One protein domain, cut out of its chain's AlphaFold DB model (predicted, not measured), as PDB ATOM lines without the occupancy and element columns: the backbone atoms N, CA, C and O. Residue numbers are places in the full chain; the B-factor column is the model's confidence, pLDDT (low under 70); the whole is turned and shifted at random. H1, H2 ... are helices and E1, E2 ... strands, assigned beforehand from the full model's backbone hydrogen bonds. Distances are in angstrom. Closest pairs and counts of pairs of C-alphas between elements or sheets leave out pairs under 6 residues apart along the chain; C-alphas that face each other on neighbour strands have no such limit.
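Overview. This is residues 7 to 87 of the 118 residues of an uncharacterized protein of Candidatus Portnoybacteria bacterium RBG_13_40_8 (UniProt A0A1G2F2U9). One long helix, H1, makes an arm, of which residues 7 to 31 stick out; its other end packs on a small head, where H2 packs mainly on E2 of a two-stranded parallel sheet. The printed part has 81 residues, mostly helix, in the order H1, E1, H2, E2. It is extended, with a radius of gyration of the C-alphas of 19.4 A and spans of 66 by 25 by 18 A.

Arrangement. Follow H1, residues 7 to 42, to residues 36 to 42, which alone touch H2, residues 65 to 77; the closest C-alphas, of Ile 39 and Thr 70, are 6.4 A apart. The two run opposite ways at a steep tilt of 42 degrees. In both, every O i to N i+4 pair is within hydrogen-bond range. E1, residues 54 to 58, and E2, residues 82 to 86, are parallel at 16 degrees; N 55 and O 82 are 2.8 A apart, within hydrogen-bond range. E1, H2 and E2 form a strand-helix-strand unit, parallel neighbour strands with a helix between, its crossover right-handed.

Along the chain. Find C-alpha 7 at (149.620, 145.030, 226.511); H1 runs 52.9 A from there. H2 spans 18.7 A, E1 13.4 A and E2 13.3 A, ending at C-alpha 86, (167.195, 151.040, 165.323).

Size, cuts and confidence. The printed part has no cut. The link H1 to E1 is long. Confidence is low, for instance, at residues 58 to 65.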
ATOM      1  N   ILE A   7     149.710 146.014 227.601       82.88
ATOM      2  CA  ILE A   7     149.620 145.030 226.511       82.88
ATOM      3  C   ILE A   7     148.603 145.480 225.451       82.88
ATOM      4  O   ILE A   7     148.867 145.396 224.259       82.88
ATOM      5  N   GLU A   8     147.470 146.031 225.883       82.12
ATOM      6  CA  GLU A   8     146.402 146.513 225.001       82.12
ATOM      7  C   GLU A   8     146.837 147.758 224.211       82.12
ATOM      8  O   GLU A   8     146.527 147.895 223.029       82.12
ATOM      9  N   LYS A   9     147.650 148.621 224.831       85.44
ATOM     10  CA  LYS A   9     148.273 149.765 224.149       85.44
ATOM     11  C   LYS A   9     149.295 149.338 223.097       85.44
ATOM     12  O   LYS A   9     149.319 149.916 222.017       85.44
ATOM     13  N   LEU A  10     150.120 148.333 223.395       86.19
ATOM     14  CA  LEU A  10     151.101 147.808 222.438       86.19
ATOM     15  C   LEU A  10     150.413 147.165 221.229       86.19
ATOM     16  O   LEU A  10     150.774 147.475 220.097       86.19
ATOM     17  N   ALA A  11     149.363 146.373 221.456       86.88
ATOM     18  CA  ALA A  11     148.592 145.757 220.377       86.88
ATOM     19  C   ALA A  11     147.927 146.796 219.452       86.88
ATOM     20  O   ALA A  11     147.872 146.599 218.239       86.88
ATOM     21  N   LYS A  12     147.454 147.929 219.998       89.12
ATOM     22  CA  LYS A  12     146.928 149.044 219.190       89.12
ATOM     23  C   LYS A  12     148.003 149.679 218.310       89.12
ATOM     24  O   LYS A  12     147.762 149.863 217.124       89.12
ATOM     25  N   ILE A  13     149.191 149.939 218.859       87.88
ATOM     26  CA  ILE A  13     150.312 150.527 218.108       87.88
ATOM     27  C   ILE A  13     150.758 149.604 216.968       87.88
ATOM     28  O   ILE A  13     150.996 150.071 215.858       87.88
ATOM     29  N   GLU A  14     150.862 148.297 217.216       90.75
ATOM     30  CA  GLU A  14     151.240 147.331 216.177       90.75
ATOM     31  C   GLU A  14     150.197 147.256 215.061       90.75
ATOM     32  O   GLU A  14     150.557 147.229 213.885       90.75
ATOM     33  N   LYS A  15     148.910 147.291 215.420       92.56
ATOM     34  CA  LYS A  15     147.816 147.311 214.450       92.56
ATOM     35  C   LYS A  15     147.817 148.592 213.612       92.56
ATOM     36  O   LYS A  15     147.774 148.505 212.390       92.56
ATOM     37  N   GLU A  16     147.929 149.759 214.243       90.94
ATOM     38  CA  GLU A  16     148.003 151.055 213.548       90.94
ATOM     39  C   GLU A  16     149.228 151.133 212.627       90.94
ATOM     40  O   GLU A  16     149.145 151.637 211.505       90.94
ATOM     41  N   LYS A  17     150.369 150.586 213.065       92.38
ATOM     42  CA  LYS A  17     151.573 150.495 212.240       92.38
ATOM     43  C   LYS A  17     151.350 149.586 211.030       92.38
ATOM     44  O   LYS A  17     151.669 149.996 209.922       92.38
ATOM     45  N   ALA A  18     150.769 148.401 211.219       90.88
ATOM     46  CA  ALA A  18     150.481 147.478 210.124       90.88
ATOM     47  C   ALA A  18     149.486 148.070 209.107       90.88
ATOM     48  O   ALA A  18     149.670 147.918 207.900       90.88
ATOM     49  N   GLU A  19     148.461 148.784 209.576       92.62
ATOM     50  CA  GLU A  19     147.500 149.483 208.717       92.62
ATOM     51  C   GLU A  19     148.172 150.594 207.901       92.62
ATOM     52  O   GLU A  19     147.953 150.696 206.692       92.62
ATOM     53  N   ARG A  20     149.045 151.388 208.533       91.88
ATOM     54  CA  ARG A  20     149.815 152.433 207.850       91.88
ATOM     55  C   ARG A  20     150.795 151.853 206.835       91.88
ATOM     56  O   ARG A  20     150.859 152.344 205.713       91.88
ATOM     57  N   ASP A  21     151.542 150.823 207.216       92.00
ATOM     58  CA  ASP A  21     152.529 150.187 206.345       92.00
ATOM     59  C   ASP A  21     151.820 149.535 205.135       92.00
ATOM     60  O   ASP A  21     152.280 149.660 204.002       92.00
ATOM     61  N   SER A  22     150.625 148.954 205.331       93.00
ATOM     62  CA  SER A  22     149.780 148.453 204.236       93.00
ATOM     63  C   SER A  22     149.274 149.561 203.306       93.00
ATOM     64  O   SER A  22     149.266 149.388 202.086       93.00
ATOM     65  N   ALA A  23     148.844 150.701 203.855       91.12
ATOM     66  CA  ALA A  23     148.406 151.840 203.053       91.12
ATOM     67  C   ALA A  23     149.557 152.421 202.215       91.12
ATOM     68  O   ALA A  23     149.364 152.719 201.037       91.12
ATOM     69  N   LEU A  24     150.754 152.513 202.801       91.38
ATOM     70  CA  LEU A  24     151.953 152.993 202.120       91.38
ATOM     71  C   LEU A  24     152.346 152.074 200.957       91.38
ATOM     72  O   LEU A  24     152.646 152.563 199.871       91.38
ATOM     73  N   GLU A  25     152.283 150.755 201.151       90.19
ATOM     74  CA  GLU A  25     152.588 149.791 200.090       90.19
ATOM     75  C   GLU A  25     151.577 149.864 198.937       90.19
ATOM     76  O   GLU A  25     151.959 149.849 197.768       90.19
ATOM     77  N   LYS A  26     150.284 150.036 199.243       91.38
ATOM     78  CA  LYS A  26     149.255 150.260 198.212       91.38
ATOM     79  C   LYS A  26     149.508 151.535 197.412       91.38
ATOM     80  O   LYS A  26     149.321 151.541 196.197       91.38
ATOM     81  N   GLU A  27     149.913 152.617 198.074       90.06
ATOM     82  CA  GLU A  27     150.239 153.871 197.394       90.06
ATOM     83  C   GLU A  27     151.501 153.734 196.529       90.06
ATOM     84  O   GLU A  27     151.527 154.243 195.409       90.06
ATOM     85  N   ARG A  28     152.516 153.001 197.009       89.38
ATOM     86  CA  ARG A  28     153.741 152.693 196.255       89.38
ATOM     87  C   ARG A  28     153.422 151.944 194.963       89.38
ATOM     88  O   ARG A  28     153.808 152.402 193.893       89.38
ATOM     89  N   LEU A  29     152.654 150.856 195.058       87.00
ATOM     90  CA  LEU A  29     152.231 150.060 193.901       87.00
ATOM     91  C   LEU A  29     151.416 150.890 192.901       87.00
ATOM     92  O   LEU A  29     151.602 150.770 191.692       87.00
ATOM     93  N   ARG A  30     150.542 151.779 193.395       85.94
ATOM     94  CA  ARG A  30     149.769 152.683 192.536       85.94
ATOM     95  C   ARG A  30     150.666 153.654 191.763       85.94
ATOM     96  O   ARG A  30     150.398 153.895 190.591       85.94
ATOM     97  N   LYS A  31     151.697 154.216 192.403       85.56
ATOM     98  CA  LYS A  31     152.661 155.111 191.737       85.56
ATOM     99  C   LYS A  31     153.459 154.370 190.669       85.56
ATOM    100  O   LYS A  31     153.521 154.851 189.549       85.56
ATOM    101  N   GLU A  32     153.965 153.182 190.993       84.50
ATOM    102  CA  GLU A  32     154.715 152.344 190.048       84.50
ATOM    103  C   GLU A  32     153.869 151.957 188.822       84.50
ATOM    104  O   GLU A  32     154.353 151.981 187.694       84.50
ATOM    105  N   THR A  33     152.580 151.654 189.026       83.62
ATOM    106  CA  THR A  33     151.651 151.346 187.924       83.62
ATOM    107  C   THR A  33     151.445 152.561 187.016       83.62
ATOM    108  O   THR A  33     151.574 152.447 185.802       83.62
ATOM    109  N   LEU A  34     151.197 153.737 187.602       85.00
ATOM    110  CA  LEU A  34     150.995 154.974 186.846       85.00
ATOM    111  C   LEU A  34     152.250 155.385 186.058       85.00
ATOM    112  O   LEU A  34     152.144 155.879 184.940       85.00
ATOM    113  N   GLU A  35     153.442 155.190 186.627       84.19
ATOM    114  CA  GLU A  35     154.706 155.464 185.933       84.19
ATOM    115  C   GLU A  35     154.872 154.584 184.689       84.19
ATOM    116  O   GLU A  35     155.261 155.096 183.638       84.19
ATOM    117  N   LYS A  36     154.519 153.294 184.778       81.44
ATOM    118  CA  LYS A  36     154.526 152.381 183.623       81.44
ATOM    119  C   LYS A  36     153.548 152.830 182.540       81.44
ATOM    120  O   LYS A  36     153.962 152.953 181.391       81.44
ATOM    121  N   GLU A  37     152.309 153.153 182.911       82.44
ATOM    122  CA  GLU A  37     151.278 153.618 181.969       82.44
ATOM    123  C   GLU A  37     151.727 154.874 181.201       82.44
ATOM    124  O   GLU A  37     151.647 154.916 179.976       82.44
ATOM    125  N   ILE A  38     152.287 155.873 181.897       83.50
ATOM    126  CA  ILE A  38     152.784 157.113 181.268       83.50
ATOM    127  C   ILE A  38     153.910 156.825 180.264       83.50
ATOM    128  O   ILE A  38     154.023 157.493 179.235       83.50
ATOM    129  N   ILE A  39     154.796 155.880 180.577       80.62
ATOM    130  CA  ILE A  39     155.922 155.530 179.709       80.62
ATOM    131  C   ILE A  39     155.440 154.755 178.480       80.62
ATOM    132  O   ILE A  39     155.885 155.049 177.372       80.62
ATOM    133  N   GLU A  40     154.522 153.806 178.658       80.75
ATOM    134  CA  GLU A  40     153.907 153.062 177.555       80.75
ATOM    135  C   GLU A  40     153.166 154.000 176.596       80.75
ATOM    136  O   GLU A  40     153.375 153.914 175.385       80.75
ATOM    137  N   GLU A  41     152.410 154.968 177.125       83.44
ATOM    138  CA  GLU A  41     151.731 155.996 176.329       83.44
ATOM    139  C   GLU A  41     152.735 156.838 175.524       83.44
ATOM    140  O   GLU A  41     152.580 157.016 174.317       83.44
ATOM    141  N   LYS A  42     153.818 157.312 176.157       80.50
ATOM    142  CA  LYS A  42     154.858 158.105 175.475       80.50
ATOM    143  C   LYS A  42     155.580 157.340 174.367       80.50
ATOM    144  O   LYS A  42     156.002 157.953 173.389       80.50
ATOM    145  N   LEU A  43     155.747 156.027 174.523       76.12
ATOM    146  CA  LEU A  43     156.330 155.157 173.499       76.12
ATOM    147  C   LEU A  43     155.299 154.699 172.454       76.12
ATOM    148  O   LEU A  43     155.660 153.949 171.547       76.12
ATOM    149  N   ASN A  44     154.041 155.145 172.563       80.06
ATOM    150  CA  ASN A  44     152.905 154.692 171.757       80.06
ATOM    151  C   ASN A  44     152.773 153.160 171.736       80.06
ATOM    152  O   ASN A  44     152.448 152.558 170.708       80.06
ATOM    153  N   LEU A  45     153.064 152.519 172.867       79.00
ATOM    154  CA  LEU A  45     152.936 151.081 173.014       79.00
ATOM    155  C   LEU A  45     151.470 150.697 173.249       79.00
ATOM    156  O   LEU A  45     150.740 151.422 173.922       79.00
ATOM    157  N   PRO A  46     151.017 149.552 172.713       74.38
ATOM    158  CA  PRO A  46     149.711 149.005 173.048       74.38
ATOM    159  C   PRO A  46     149.516 148.854 174.564       74.38
ATOM    160  O   PRO A  46     150.296 148.178 175.237       74.38
ATOM    161  N   GLU A  47     148.441 149.439 175.088       72.44
ATOM    162  CA  GLU A  47     148.047 149.266 176.486       72.44
ATOM    163  C   GLU A  47     147.616 147.816 176.757       72.44
ATOM    164  O   GLU A  47     147.033 147.149 175.895       72.44
ATOM    165  N   ASN A  48     147.811 147.352 177.994       66.56
ATOM    166  CA  ASN A  48     147.369 146.032 178.465       66.56
ATOM    167  C   ASN A  48     148.019 144.840 177.739       66.56
ATOM    168  O   ASN A  48     147.472 143.734 177.743       66.56
ATOM    169  N   VAL A  49     149.179 145.051 177.117       68.50
ATOM    170  CA  VAL A  49     149.981 143.975 176.538       68.50
ATOM    171  C   VAL A  49     151.126 143.657 177.484       68.50
ATOM    172  O   VAL A  49     151.932 144.515 177.822       68.50
ATOM    173  N   GLU A  50     151.209 142.397 177.901       69.69
ATOM    174  CA  GLU A  50     152.379 141.912 178.619       69.69
ATOM    175  C   GLU A  50     153.504 141.659 177.614       69.69
ATOM    176  O   GLU A  50     153.418 140.792 176.740       69.69
ATOM    177  N   TYR A  51     154.566 142.449 177.726       69.31
ATOM    178  CA  TYR A  51     155.742 142.306 176.889       69.31
ATOM    179  C   TYR A  51     156.702 141.300 177.523       69.31
ATOM    180  O   TYR A  51     157.116 141.454 178.670       69.31
ATOM    181  N   SER A  52     157.125 140.299 176.753       70.62
ATOM    182  CA  SER A  52     158.189 139.369 177.146       70.62
ATOM    183  C   SER A  52     159.146 139.109 175.979       70.62
ATOM    184  O   SER A  52     158.778 139.220 174.808       70.62
ATOM    185  N   GLY A  53     160.405 138.789 176.285       73.50
ATOM    186  CA  GLY A  53     161.421 138.501 175.270       73.50
ATOM    187  C   GLY A  53     162.112 139.752 174.722       73.50
ATOM    188  O   GLY A  53     162.939 140.348 175.414       73.50
ATOM    189  N   HIS A  54     161.850 140.105 173.457       70.50
ATOM    190  CA  HIS A  54     162.615 141.124 172.724       70.50
ATOM    191  C   HIS A  54     161.708 142.111 171.982       70.50
ATOM    192  O   HIS A  54     160.958 141.721 171.090       70.50
ATOM    193  N   LEU A  55     161.823 143.395 172.323       68.38
ATOM    194  CA  LEU A  55     161.181 144.511 171.631       68.38
ATOM    195  C   LEU A  55     162.167 145.258 170.731       68.38
ATOM    196  O   LEU A  55     163.282 145.585 171.147       68.38
ATOM    197  N   ILE A  56     161.735 145.554 169.503       69.00
ATOM    198  CA  ILE A  56     162.516 146.299 168.512       69.00
ATOM    199  C   ILE A  56     161.743 147.559 168.120       69.00
ATOM    200  O   ILE A  56     160.620 147.468 167.630       69.00
ATOM    201  N   PHE A  57     162.366 148.718 168.307       72.44
ATOM    202  CA  PHE A  57     161.835 150.025 167.937       72.44
ATOM    203  C   PHE A  57     162.571 150.549 166.710       72.44
ATOM    204  O   PHE A  57     163.801 150.600 166.698       72.44
ATOM    205  N   TYR A  58     161.815 150.965 165.699       68.62
ATOM    206  CA  TYR A  58     162.336 151.703 164.554       68.62
ATOM    207  C   TYR A  58     161.934 153.161 164.717       68.62
ATOM    208  O   TYR A  58     160.742 153.443 164.804       68.62
ATOM    209  N   PHE A  59     162.909 154.065 164.757       67.19
ATOM    210  CA  PHE A  59     162.644 155.491 164.929       67.19
ATOM    211  C   PHE A  59     163.397 156.333 163.903       67.19
ATOM    212  O   PHE A  59     164.531 156.030 163.509       67.19
ATOM    213  N   GLU A  60     162.757 157.408 163.454       63.25
ATOM    214  CA  GLU A  60     163.384 158.400 162.587       63.25
ATOM    215  C   GLU A  60     164.285 159.318 163.423       63.25
ATOM    216  O   GLU A  60     163.987 159.640 164.567       63.25
ATOM    217  N   THR A  61     165.413 159.771 162.872       56.28
ATOM    218  CA  THR A  61     166.399 160.604 163.594       56.28
ATOM    219  C   THR A  61     165.898 161.968 164.064       56.28
ATOM    220  O   THR A  61     166.634 162.688 164.732       56.28
ATOM    221  N   SER A  62     164.677 162.349 163.697       56.16
ATOM    222  CA  SER A  62     163.991 163.518 164.244       56.16
ATOM    223  C   SER A  62     163.342 163.260 165.603       56.16
ATOM    224  O   SER A  62     162.879 164.217 166.222       56.16
ATOM    225  N   GLU A  63     163.274 162.009 166.069       58.28
ATOM    226  CA  GLU A  63     162.793 161.714 167.415       58.28
ATOM    227  C   GLU A  63     163.819 162.180 168.450       58.28
ATOM    228  O   GLU A  63     165.016 161.891 168.363       58.28
ATOM    229  N   SER A  64     163.340 163.004 169.382       63.84
ATOM    230  CA  SER A  64     164.165 163.772 170.304       63.84
ATOM    231  C   SER A  64     164.858 162.877 171.333       63.84
ATOM    232  O   SER A  64     164.446 161.750 171.601       63.84
ATOM    233  N   GLU A  65     165.894 163.413 171.978       68.62
ATOM    234  CA  GLU A  65     166.558 162.830 173.157       68.62
ATOM    235  C   GLU A  65     165.556 162.319 174.218       68.62
ATOM    236  O   GLU A  65     165.829 161.359 174.940       68.62
ATOM    237  N   ASP A  66     164.360 162.914 174.271       71.12
ATOM    238  CA  ASP A  66     163.261 162.513 175.148       71.12
ATOM    239  C   ASP A  66     162.700 161.121 174.827       71.12
ATOM    240  O   ASP A  66     162.335 160.398 175.755       71.12
ATOM    241  N   PHE A  67     162.669 160.707 173.556       75.12
ATOM    242  CA  PHE A  67     162.261 159.353 173.170       75.12
ATOM    243  C   PHE A  67     163.253 158.321 173.709       75.12
ATOM    244  O   PHE A  67     162.861 157.371 174.386       75.12
ATOM    245  N   LEU A  68     164.554 158.550 173.503       73.31
ATOM    246  CA  LEU A  68     165.606 157.656 173.997       73.31
ATOM    247  C   LEU A  68     165.636 157.597 175.529       73.31
ATOM    248  O   LEU A  68     165.785 156.513 176.093       73.31
ATOM    249  N   ARG A  69     165.433 158.732 176.215       73.19
ATOM    250  CA  ARG A  69     165.281 158.762 177.679       73.19
ATOM    251  C   ARG A  69     164.069 157.965 178.146       73.19
ATOM    252  O   ARG A  69     164.181 157.191 179.094       73.19
ATOM    253  N   THR A  70     162.931 158.126 177.480       78.44
ATOM    254  CA  THR A  70     161.708 157.381 177.805       78.44
ATOM    255  C   THR A  70     161.914 155.878 177.590       78.44
ATOM    256  O   THR A  70     161.526 155.071 178.432       78.44
ATOM    257  N   LEU A  71     162.605 155.490 176.515       77.38
ATOM    258  CA  LEU A  71     162.941 154.096 176.233       77.38
ATOM    259  C   LEU A  71     163.894 153.498 177.281       77.38
ATOM    260  O   LEU A  71     163.736 152.340 177.668       77.38
ATOM    261  N   ALA A  72     164.856 154.282 177.774       74.81
ATOM    262  CA  ALA A  72     165.732 153.872 178.869       74.81
ATOM    263  C   ALA A  72     164.943 153.644 180.171       74.81
ATOM    264  O   ALA A  72     165.096 152.597 180.796       74.81
ATOM    265  N   GLN A  73     164.033 154.558 180.529       76.31
ATOM    266  CA  GLN A  73     163.142 154.390 181.687       76.31
ATOM    267  C   GLN A  73     162.270 153.135 181.553       76.31
ATOM    268  O   GLN A  73     162.122 152.362 182.501       76.31
ATOM    269  N   PHE A  74     161.745 152.872 180.354       80.31
ATOM    270  CA  PHE A  74     160.993 151.651 180.079       80.31
ATOM    271  C   PHE A  74     161.844 150.384 180.266       80.31
ATOM    272  O   PHE A  74     161.353 149.393 180.811       80.31
ATOM    273  N   LYS A  75     163.126 150.407 179.870       75.62
ATOM    274  CA  LYS A  75     164.068 149.295 180.081       75.62
ATOM    275  C   LYS A  75     164.343 149.027 181.562       75.62
ATOM    276  O   LYS A  75     164.449 147.859 181.933       75.62
ATOM    277  N   GLU A  76     164.471 150.073 182.376       76.75
ATOM    278  CA  GLU A  76     164.709 149.962 183.824       76.75
ATOM    279  C   GLU A  76     163.505 149.357 184.557       76.75
ATOM    280  O   GLU A  76     163.664 148.531 185.458       76.75
ATOM    281  N   LEU A  77     162.290 149.716 184.133       75.25
ATOM    282  CA  LEU A  77     161.053 149.135 184.662       75.25
ATOM    283  C   LEU A  77     160.820 147.697 184.180       75.25
ATOM    284  O   LEU A  77     160.109 146.937 184.839       75.25
ATOM    285  N   ASN A  78     161.440 147.315 183.060       71.81
ATOM    286  CA  ASN A  78     161.322 145.999 182.442       71.81
ATOM    287  C   ASN A  78     162.702 145.351 182.258       71.81
ATOM    288  O   ASN A  78     163.187 145.121 181.144       71.81
ATOM    289  N   ASN A  79     163.354 145.044 183.382       69.94
ATOM    290  CA  ASN A  79     164.719 144.511 183.388       69.94
ATOM    291  C   ASN A  79     164.875 143.206 182.592       69.94
ATOM    292  O   ASN A  79     165.921 142.995 181.981       69.94
ATOM    293  N   GLU A  80     163.821 142.396 182.519       73.56
ATOM    294  CA  GLU A  80     163.797 141.125 181.787       73.56
ATOM    295  C   GLU A  80     163.596 141.290 180.271       73.56
ATOM    296  O   GLU A  80     163.910 140.381 179.504       73.56
ATOM    297  N   LEU A  81     163.115 142.453 179.814       68.25
ATOM    298  CA  LEU A  81     162.934 142.728 178.392       68.25
ATOM    299  C   LEU A  81     164.251 143.099 177.731       68.25
ATOM    300  O   LEU A  81     164.931 144.044 178.142       68.25
ATOM    301  N   ARG A  82     164.572 142.423 176.630       68.62
ATOM    302  CA  ARG A  82     165.580 142.910 175.693       68.62
ATOM    303  C   ARG A  82     164.945 143.996 174.834       68.62
ATOM    304  O   ARG A  82     163.896 143.778 174.236       68.62
ATOM    305  N   ILE A  83     165.582 145.158 174.755       72.75
ATOM    306  CA  ILE A  83     165.109 146.279 173.940       72.75
ATOM    307  C   ILE A  83     166.198 146.643 172.942       72.75
ATOM    308  O   ILE A  83     167.378 146.708 173.288       72.75
ATOM    309  N   THR A  84     165.807 146.848 171.691       69.06
ATOM    310  CA  THR A  84     166.695 147.313 170.628       69.06
ATOM    311  C   THR A  84     166.050 148.483 169.913       69.06
ATOM    312  O   THR A  84     164.917 148.380 169.460       69.06
ATOM    313  N   ALA A  85     166.780 149.588 169.802       71.38
ATOM    314  CA  ALA A  85     166.354 150.767 169.064       71.38
ATOM    315  C   ALA A  85     167.207 150.889 167.797       71.38
ATOM    316  O   ALA A  85     168.436 150.869 167.869       71.38
ATOM    317  N   ILE A  86     166.560 150.978 166.640       65.19
ATOM    318  CA  ILE A  86     167.195 151.040 165.323       65.19
ATOM    319  C   ILE A  86     166.788 152.355 164.667       65.19
ATOM    320  O   ILE A  86     165.603 152.657 164.551       65.19
ATOM    321  N   SER A  87     167.775 153.108 164.190       64.81
ATOM    322  CA  SER A  87     167.550 154.316 163.399       64.81
ATOM    323  C   SER A  87     168.288 154.223 162.061       64.81
ATOM    324  O   SER A  87     169.394 153.682 162.019       64.81
TER     325      SER A  87